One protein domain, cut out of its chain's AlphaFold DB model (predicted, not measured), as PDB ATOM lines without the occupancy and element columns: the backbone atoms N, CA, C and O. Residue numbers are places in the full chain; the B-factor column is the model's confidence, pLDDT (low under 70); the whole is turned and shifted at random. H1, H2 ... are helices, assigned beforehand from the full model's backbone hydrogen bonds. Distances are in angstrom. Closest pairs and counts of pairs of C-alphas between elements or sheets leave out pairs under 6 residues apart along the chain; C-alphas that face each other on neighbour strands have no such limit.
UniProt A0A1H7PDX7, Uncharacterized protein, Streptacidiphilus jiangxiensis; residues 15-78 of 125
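Overview. This is residues 15 to 78 of the 125 residues of an uncharacterized protein of Streptacidiphilus jiangxiensis (UniProt A0A1H7PDX7). One long helix, H2, is the core; the short helix H1 folds back beside its first part as a helical hairpin, and a long unnamed tail turns beyond its far end and runs back along it. Residues 56 to 62, in that turn, stick out. The printed part has 64 residues with two named helices, H1 then H2, and no named strand; the class is all helix, with 26 residues in named elements, under half. The whole is loose, with a radius of gyration of the C-alphas of 13.3 A, and spans 42 by 25 by 15 A.

Arrangement. H2, residues 34 to 53, touches H1, residues 23 to 28, with residues 34 to 41 alone. Their closest C-alphas, those of Leu 37 and Pro 24, are 5.0 A apart. They run opposite ways at a shallow tilt of 12 degrees. In H1 and H2 every O i to N i+4 pair is within hydrogen-bond range.

Along the chain. H2 measures 27.7 A from C-alpha 34 at (6.474, -91.983, 36.770) to C-alpha 53 at (-9.211, -95.286, 14.207). H1 measures 8.4 A and begins at C-alpha 23, (9.127, -95.586, 28.436).

Size, cuts and confidence. The C-alphas farthest apart, Gly 31 and His 58, are 42.3 A apart. The link from H1 to H2 is tight. The printed part has no cut, and no printed residue is under 70 in pLDDT.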
ATOM      1  N   TYR A  15       0.036 -94.434   9.172       95.56
ATOM      2  CA  TYR A  15       1.159 -94.732  10.047       95.56
ATOM      3  C   TYR A  15       1.211 -93.719  11.179       95.56
ATOM      4  O   TYR A  15       1.021 -92.523  10.962       95.56
ATOM      5  N   GLN A  16       1.543 -94.202  12.372       97.31
ATOM      6  CA  GLN A  16       1.779 -93.360  13.526       97.31
ATOM      7  C   GLN A  16       3.013 -93.839  14.288       97.31
ATOM      8  O   GLN A  16       3.139 -95.015  14.624       97.31
ATOM      9  N   HIS A  17       3.888 -92.897  14.629       97.88
ATOM     10  CA  HIS A  17       4.898 -93.116  15.653       97.88
ATOM     11  C   HIS A  17       4.301 -92.817  17.036       97.88
ATOM     12  O   HIS A  17       3.758 -91.727  17.251       97.88
ATOM     13  N   ILE A  18       4.409 -93.774  17.957       98.44
ATOM     14  CA  ILE A  18       3.958 -93.648  19.349       98.44
ATOM     15  C   ILE A  18       5.105 -93.934  20.325       98.44
ATOM     16  O   ILE A  18       6.077 -94.606  19.976       98.44
ATOM     17  N   LEU A  19       4.987 -93.426  21.551       98.44
ATOM     18  CA  LEU A  19       5.946 -93.675  22.626       98.44
ATOM     19  C   LEU A  19       5.983 -95.163  23.002       98.44
ATOM     20  O   LEU A  19       4.950 -95.829  23.039       98.44
ATOM     21  N   HIS A  20       7.188 -95.667  23.289       98.25
ATOM     22  CA  HIS A  20       7.407 -97.064  23.668       98.25
ATOM     23  C   HIS A  20       6.628 -97.416  24.954       98.25
ATOM     24  O   HIS A  20       6.726 -96.648  25.910       98.25
ATOM     25  N   PRO A  21       5.938 -98.573  25.040       97.88
ATOM     26  CA  PRO A  21       5.065 -98.906  26.176       97.88
ATOM     27  C   PRO A  21       5.717 -98.845  27.565       97.88
ATOM     28  O   PRO A  21       5.071 -98.473  28.536       97.88
ATOM     29  N   THR A  22       7.007 -99.174  27.672       97.19
ATOM     30  CA  THR A  22       7.759 -99.145  28.947       97.19
ATOM     31  C   THR A  22       8.671 -97.918  29.092       97.19
ATOM     32  O   THR A  22       9.601 -97.906  29.906       97.19
ATOM     33  N   TYR A  23       8.443 -96.874  28.282       97.94
ATOM     34  CA  TYR A  23       9.127 -95.586  28.436       97.94
ATOM     35  C   TYR A  23       8.976 -95.014  29.857       97.94
ATOM     36  O   TYR A  23      10.011 -94.642  30.419       97.94
ATOM     37  N   PRO A  24       7.769 -94.988  30.472       98.38
ATOM     38  CA  PRO A  24       7.601 -94.442  31.815       98.38
ATOM     39  C   PRO A  24       8.495 -95.125  32.851       98.38
ATOM     40  O   PRO A  24       9.211 -94.436  33.573       98.38
ATOM     41  N   ASP A  25       8.553 -96.458  32.859       97.06
ATOM     42  CA  ASP A  25       9.377 -97.214  33.811       97.06
ATOM     43  C   ASP A  25      10.874 -96.937  33.616       97.06
ATOM     44  O   ASP A  25      11.622 -96.720  34.572       97.06
ATOM     45  N   SER A  26      11.315 -96.899  32.356       96.50
ATOM     46  CA  SER A  26      12.727 -96.707  32.002       96.50
ATOM     47  C   SER A  26      13.228 -95.298  32.329       96.50
ATOM     48  O   SER A  26      14.392 -95.116  32.694       96.50
ATOM     49  N   ALA A  27      12.367 -94.293  32.180       96.88
ATOM     50  CA  ALA A  27      12.681 -92.904  32.490       96.88
ATOM     51  C   ALA A  27      12.527 -92.601  33.991       96.88
ATOM     52  O   ALA A  27      13.359 -91.892  34.562       96.88
ATOM     53  N   ALA A  28      11.546 -93.204  34.667       97.19
ATOM     54  CA  ALA A  28      11.398 -93.106  36.119       97.19
ATOM     55  C   ALA A  28      12.594 -93.718  36.865       97.19
ATOM     56  O   ALA A  28      13.076 -93.141  37.840       97.19
ATOM     57  N   ALA A  29      13.169 -94.812  36.349       96.44
ATOM     58  CA  ALA A  29      14.424 -95.375  36.858       96.44
ATOM     59  C   ALA A  29      15.623 -94.398  36.788       96.44
ATOM     60  O   ALA A  29      16.648 -94.637  37.423       96.44
ATOM     61  N   GLN A  30      15.497 -93.291  36.044       96.12
ATOM     62  CA  GLN A  30      16.488 -92.214  35.928       96.12
ATOM     63  C   GLN A  30      16.107 -90.960  36.741       96.12
ATOM     64  O   GLN A  30      16.735 -89.913  36.589       96.12
ATOM     65  N   GLY A  31      15.099 -91.052  37.616       95.88
ATOM     66  CA  GLY A  31      14.720 -89.996  38.560       95.88
ATOM     67  C   GLY A  31      13.615 -89.050  38.085       95.88
ATOM     68  O   GLY A  31      13.397 -88.017  38.715       95.88
ATOM     69  N   GLN A  32      12.924 -89.371  36.989       96.94
ATOM     70  CA  GLN A  32      11.745 -88.625  36.531       96.94
ATOM     71  C   GLN A  32      10.461 -89.117  37.223       96.94
ATOM     72  O   GLN A  32      10.416 -90.236  37.731       96.94
ATOM     73  N   ASP A  33       9.411 -88.292  37.245       97.88
ATOM     74  CA  ASP A  33       8.130 -88.649  37.872       97.88
ATOM     75  C   ASP A  33       7.365 -89.692  37.024       97.88
ATOM     76  O   ASP A  33       6.925 -89.370  35.914       97.88
ATOM     77  N   PRO A  34       7.156 -90.930  37.522       96.75
ATOM     78  CA  PRO A  34       6.474 -91.983  36.770       96.75
ATOM     79  C   PRO A  34       5.027 -91.631  36.400       96.75
ATOM     80  O   PRO A  34       4.568 -92.014  35.322       96.75
ATOM     81  N   ALA A  35       4.302 -90.892  37.245       97.94
ATOM     82  CA  ALA A  35       2.911 -90.534  36.969       97.94
ATOM     83  C   ALA A  35       2.821 -89.515  35.824       97.94
ATOM     84  O   ALA A  35       1.986 -89.649  34.925       97.94
ATOM     85  N   GLN A  36       3.727 -88.533  35.811       98.25
ATOM     86  CA  GLN A  36       3.837 -87.564  34.722       98.25
ATOM     87  C   GLN A  36       4.197 -88.249  33.394       98.25
ATOM     88  O   GLN A  36       3.604 -87.943  32.357       98.25
ATOM     89  N   LEU A  37       5.138 -89.196  33.426       98.50
ATOM     90  CA  LEU A  37       5.576 -89.937  32.241       98.50
ATOM     91  C   LEU A  37       4.482 -90.850  31.680       98.50
ATOM     92  O   LEU A  37       4.310 -90.919  30.461       98.50
ATOM     93  N   MET A  38       3.716 -91.513  32.551       98.69
ATOM     94  CA  MET A  38       2.553 -92.305  32.153       98.69
ATOM     95  C   MET A  38       1.513 -91.428  31.447       98.69
ATOM     96  O   MET A  38       1.104 -91.734  30.328       98.69
ATOM     97  N   ALA A  39       1.148 -90.286  32.037       98.56
ATOM     98  CA  ALA A  39       0.205 -89.352  31.423       98.56
ATOM     99  C   ALA A  39       0.699 -88.827  30.060       98.56
ATOM    100  O   ALA A  39      -0.081 -88.730  29.112       98.56
ATOM    101  N   GLN A  40       1.997 -88.531  29.933       98.56
ATOM    102  CA  GLN A  40       2.607 -88.121  28.666       98.56
ATOM    103  C   GLN A  40       2.508 -89.220  27.597       98.56
ATOM    104  O   GLN A  40       2.154 -88.934  26.450       98.56
ATOM    105  N   MET A  41       2.812 -90.469  27.962       98.75
ATOM    106  CA  MET A  41       2.703 -91.612  27.056       98.75
ATOM    107  C   MET A  41       1.269 -91.801  26.562       98.75
ATOM    108  O   MET A  41       1.043 -91.884  25.357       98.75
ATOM    109  N   LEU A  42       0.294 -91.786  27.471       98.81
ATOM    110  CA  LEU A  42      -1.110 -92.007  27.129       98.81
ATOM    111  C   LEU A  42      -1.702 -90.860  26.296       98.81
ATOM    112  O   LEU A  42      -2.481 -91.107  25.377       98.81
ATOM    113  N   ALA A  43      -1.276 -89.612  26.517       98.75
ATOM    114  CA  ALA A  43      -1.650 -88.490  25.651       98.75
ATOM    115  C   ALA A  43      -1.105 -88.648  24.216       98.75
ATOM    116  O   ALA A  43      -1.813 -88.391  23.235       98.75
ATOM    117  N   ASN A  44       0.143 -89.110  24.078       98.75
ATOM    118  CA  ASN A  44       0.720 -89.446  22.777       98.75
ATOM    119  C   ASN A  44      -0.045 -90.599  22.099       98.75
ATOM    120  O   ASN A  44      -0.372 -90.500  20.916       98.75
ATOM    121  N   TRP A  45      -0.399 -91.646  22.846       98.75
ATOM    122  CA  TRP A  45      -1.183 -92.768  22.330       98.75
ATOM    123  C   TRP A  45      -2.584 -92.341  21.893       98.75
ATOM    124  O   TRP A  45      -3.001 -92.707  20.801       98.75
ATOM    125  N   ASN A  46      -3.274 -91.488  22.654       98.75
ATOM    126  CA  ASN A  46      -4.581 -90.936  22.276       98.75
ATOM    127  C   ASN A  46      -4.540 -90.169  20.945       98.75
ATOM    128  O   ASN A  46      -5.471 -90.266  20.139       98.75
ATOM    129  N   THR A  47      -3.445 -89.446  20.683       98.12
ATOM    130  CA  THR A  47      -3.219 -88.783  19.387       98.12
ATOM    131  C   THR A  47      -3.147 -89.820  18.265       98.12
ATOM    132  O   THR A  47      -3.805 -89.674  17.235       98.12
ATOM    133  N   GLY A  48      -2.401 -90.904  18.491       97.56
ATOM    134  CA  GLY A  48      -2.268 -91.992  17.529       97.56
ATOM    135  C   GLY A  48      -3.547 -92.786  17.293       97.56
ATOM    136  O   GLY A  48      -3.896 -93.043  16.146       97.56
ATOM    137  N   LEU A  49      -4.284 -93.116  18.353       97.75
ATOM    138  CA  LEU A  49      -5.570 -93.801  18.250       97.75
ATOM    139  C   LEU A  49      -6.573 -92.976  17.449       97.75
ATOM    140  O   LEU A  49      -7.250 -93.521  16.587       97.75
ATOM    141  N   THR A  50      -6.632 -91.663  17.678       96.75
ATOM    142  CA  THR A  50      -7.530 -90.775  16.926       96.75
ATOM    143  C   THR A  50      -7.213 -90.796  15.431       96.75
ATOM    144  O   THR A  50      -8.127 -90.881  14.612       96.75
ATOM    145  N   ALA A  51      -5.926 -90.758  15.072       94.81
ATOM    146  CA  ALA A  51      -5.485 -90.802  13.682       94.81
ATOM    147  C   ALA A  51      -5.751 -92.170  13.026       94.81
ATOM    148  O   ALA A  51      -6.251 -92.233  11.905       94.81
ATOM    149  N   LEU A  52      -5.446 -93.269  13.722       96.12
ATOM    150  CA  LEU A  52      -5.554 -94.624  13.175       96.12
ATOM    151  C   LEU A  52      -6.989 -95.155  13.155       96.12
ATOM    152  O   LEU A  52      -7.345 -95.880  12.232       96.12
ATOM    153  N   HIS A  53      -7.836 -94.785  14.120       95.81
ATOM    154  CA  HIS A  53      -9.211 -95.286  14.207       95.81
ATOM    155  C   HIS A  53     -10.021 -94.996  12.937       95.81
ATOM    156  O   HIS A  53     -10.808 -95.830  12.504       95.81
ATOM    157  N   GLN A  54      -9.777 -93.852  12.292       90.19
ATOM    158  CA  GLN A  54     -10.434 -93.485  11.033       90.19
ATOM    159  C   GLN A  54      -9.989 -94.343   9.841       90.19
ATOM    160  O   GLN A  54     -10.739 -94.490   8.879       90.19
ATOM    161  N   ALA A  55      -8.777 -94.896   9.894       93.06
ATOM    162  CA  ALA A  55      -8.202 -95.706   8.826       93.06
ATOM    163  C   ALA A  55      -8.536 -97.206   8.957       93.06
ATOM    164  O   ALA A  55      -8.355 -97.959   8.002       93.06
ATOM    165  N   LEU A  56      -9.020 -97.659  10.119       92.69
ATOM    166  CA  LEU A  56      -9.355 -99.063  10.377       92.69
ATOM    167  C   LEU A  56     -10.747 -99.416   9.828       92.69
ATOM    168  O   LEU A  56     -11.747 -99.361  10.539       92.69
ATOM    169  N   THR A  57     -10.815 -99.817   8.557       93.50
ATOM    170  CA  THR A  57     -12.083-100.163   7.879       93.50
ATOM    171  C   THR A  57     -12.562-101.599   8.113       93.50
ATOM    172  O   THR A  57     -13.710-101.915   7.801       93.50
ATOM    173  N   HIS A  58     -11.707-102.473   8.652       94.94
ATOM    174  CA  HIS A  58     -11.996-103.897   8.872       94.94
ATOM    175  C   HIS A  58     -11.580-104.360  10.281       94.94
ATOM    176  O   HIS A  58     -10.666-105.173  10.402       94.94
ATOM    177  N   PRO A  59     -12.189-103.831  11.358       96.12
ATOM    178  CA  PRO A  59     -11.896-104.305  12.706       96.12
ATOM    179  C   PRO A  59     -12.548-105.671  12.967       96.12
ATOM    180  O   PRO A  59     -13.626-105.955  12.442       96.12
ATOM    181  N   ASP A  60     -11.954-106.475  13.851       96.12
ATOM    182  CA  ASP A  60     -12.580-107.718  14.333       96.12
ATOM    183  C   ASP A  60     -13.901-107.439  15.068       96.12
ATOM    184  O   ASP A  60     -14.853-108.216  14.992       96.12
ATOM    185  N   GLN A  61     -13.968-106.305  15.779       95.44
ATOM    186  CA  GLN A  61     -15.164-105.812  16.460       95.44
ATOM    187  C   GLN A  61     -15.303-104.301  16.275       95.44
ATOM    188  O   GLN A  61     -14.368-103.538  16.522       95.44
ATOM    189  N   THR A  62     -16.497-103.848  15.897       95.69
ATOM    190  CA  THR A  62     -16.808-102.416  15.836       95.69
ATOM    191  C   THR A  62     -17.009-101.874  17.245       95.69
ATOM    192  O   THR A  62     -18.048-102.105  17.864       95.69
ATOM    193  N   VAL A  63     -16.026-101.124  17.737       93.88
ATOM    194  CA  VAL A  63     -16.065-100.468  19.048       93.88
ATOM    195  C   VAL A  63     -15.883 -98.957  18.895       93.88
ATOM    196  O   VAL A  63     -15.119 -98.524  18.028       93.88
ATOM    197  N   PRO A  64     -16.572 -98.130  19.703       95.38
ATOM    198  CA  PRO A  64     -16.291 -96.702  19.733       95.38
ATOM    199  C   PRO A  64     -14.884 -96.459  20.293       95.38
ATOM    200  O   PRO A  64     -14.457 -97.136  21.228       95.38
ATOM    201  N   LEU A  65     -14.179 -95.464  19.753       96.56
ATOM    202  CA  LEU A  65     -12.908 -95.032  20.322       96.56
ATOM    203  C   LEU A  65     -13.130 -94.411  21.711       96.56
ATOM    204  O   LEU A  65     -13.815 -93.396  21.842       96.56
ATOM    205  N   VAL A  66     -12.505 -95.000  22.730       97.12
ATOM    206  CA  VAL A  66     -12.449 -94.467  24.096       97.12
ATOM    207  C   VAL A  66     -11.006 -94.041  24.384       97.12
ATOM    208  O   VAL A  66     -10.124 -94.897  24.386       97.12
ATOM    209  N   PRO A  67     -10.728 -92.742  24.587       97.94
ATOM    210  CA  PRO A  67      -9.386 -92.281  24.933       97.94
ATOM    211  C   PRO A  67      -8.947 -92.755  26.323       97.94
ATOM    212  O   PRO A  67      -9.753 -92.807  27.253       97.94
ATOM    213  N   TYR A  68      -7.648 -92.999  26.483       98.62
ATOM    214  CA  TYR A  68      -7.022 -93.234  27.781       98.62
ATOM    215  C   TYR A  68      -7.122 -92.011  28.701       98.62
ATOM    216  O   TYR A  68      -7.128 -90.863  28.242       98.62
ATOM    217  N   GLY A  69      -7.118 -92.273  30.012       98.12
ATOM    218  CA  GLY A  69      -6.908 -91.265  31.051       98.12
ATOM    219  C   GLY A  69      -5.424 -90.938  31.268       98.12
ATOM    220  O   GLY A  69      -4.604 -91.022  30.357       98.12
ATOM    221  N   THR A  70      -5.062 -90.573  32.499       98.25
ATOM    222  CA  THR A  70      -3.665 -90.289  32.895       98.25
ATOM    223  C   THR A  70      -2.928 -91.507  33.463       98.25
ATOM    224  O   THR A  70      -1.760 -91.405  33.830       98.25
ATOM    225  N   SER A  71      -3.602 -92.650  33.557       98.00
ATOM    226  CA  SER A  71      -3.070 -93.933  34.021       98.00
ATOM    227  C   SER A  71      -3.781 -95.072  33.297       98.00
ATOM    228  O   SER A  71      -4.945 -94.911  32.929       98.00
ATOM    229  N   LEU A  72      -3.113 -96.218  33.158       97.12
ATOM    230  CA  LEU A  72      -3.739 -97.443  32.658       97.12
ATOM    231  C   LEU A  72      -4.762 -97.961  33.678       97.12
ATOM    232  O   LEU A  72      -4.448 -98.139  34.857       97.12
ATOM    233  N   ALA A  73      -5.987 -98.189  33.224       96.31
ATOM    234  CA  ALA A  73      -7.007 -98.924  33.950       96.31
ATOM    235  C   ALA A  73      -6.809-100.439  33.751       96.31
ATOM    236  O   ALA A  73      -6.224-100.855  32.754       96.31
ATOM    237  N   PRO A  74      -7.349-101.299  34.637       92.38
ATOM    238  CA  PRO A  74      -7.251-102.750  34.458       92.38
ATOM    239  C   PRO A  74      -7.780-103.249  33.104       92.38
ATOM    240  O   PRO A  74      -7.246-104.202  32.556       92.38
ATOM    241  N   GLY A  75      -8.798-102.585  32.542       92.56
ATOM    242  CA  GLY A  75      -9.355-102.926  31.227       92.56
ATOM    243  C   GLY A  75      -8.476-102.538  30.031       92.56
ATOM    244  O   GLY A  75      -8.760-102.980  28.924       92.56
ATOM    245  N   ASP A  76      -7.424-101.743  30.243       95.31
ATOM    246  CA  ASP A  76      -6.486-101.335  29.190       95.31
ATOM    247  C   ASP A  76      -5.414-102.405  28.919       95.31
ATOM    248  O   ASP A  76      -4.713-102.347  27.907       95.31
ATOM    249  N   LEU A  77      -5.268-103.375  29.828       94.12
ATOM    250  CA  LEU A  77      -4.282-104.450  29.761       94.12
ATOM    251  C   LEU A  77      -4.918-105.691  29.127       94.12
ATOM    252  O   LEU A  77      -5.594-106.482  29.781       94.12
ATOM    253  N   GLY A  78      -4.732-105.837  27.817       90.62
ATOM    254  CA  GLY A  78      -5.201-107.007  27.080       90.62
ATOM    255  C   GLY A  78      -4.307-108.225  27.310       90.62
ATOM    256  O   GLY A  78      -3.102-108.166  27.072       90.62
TER     257      GLY A  78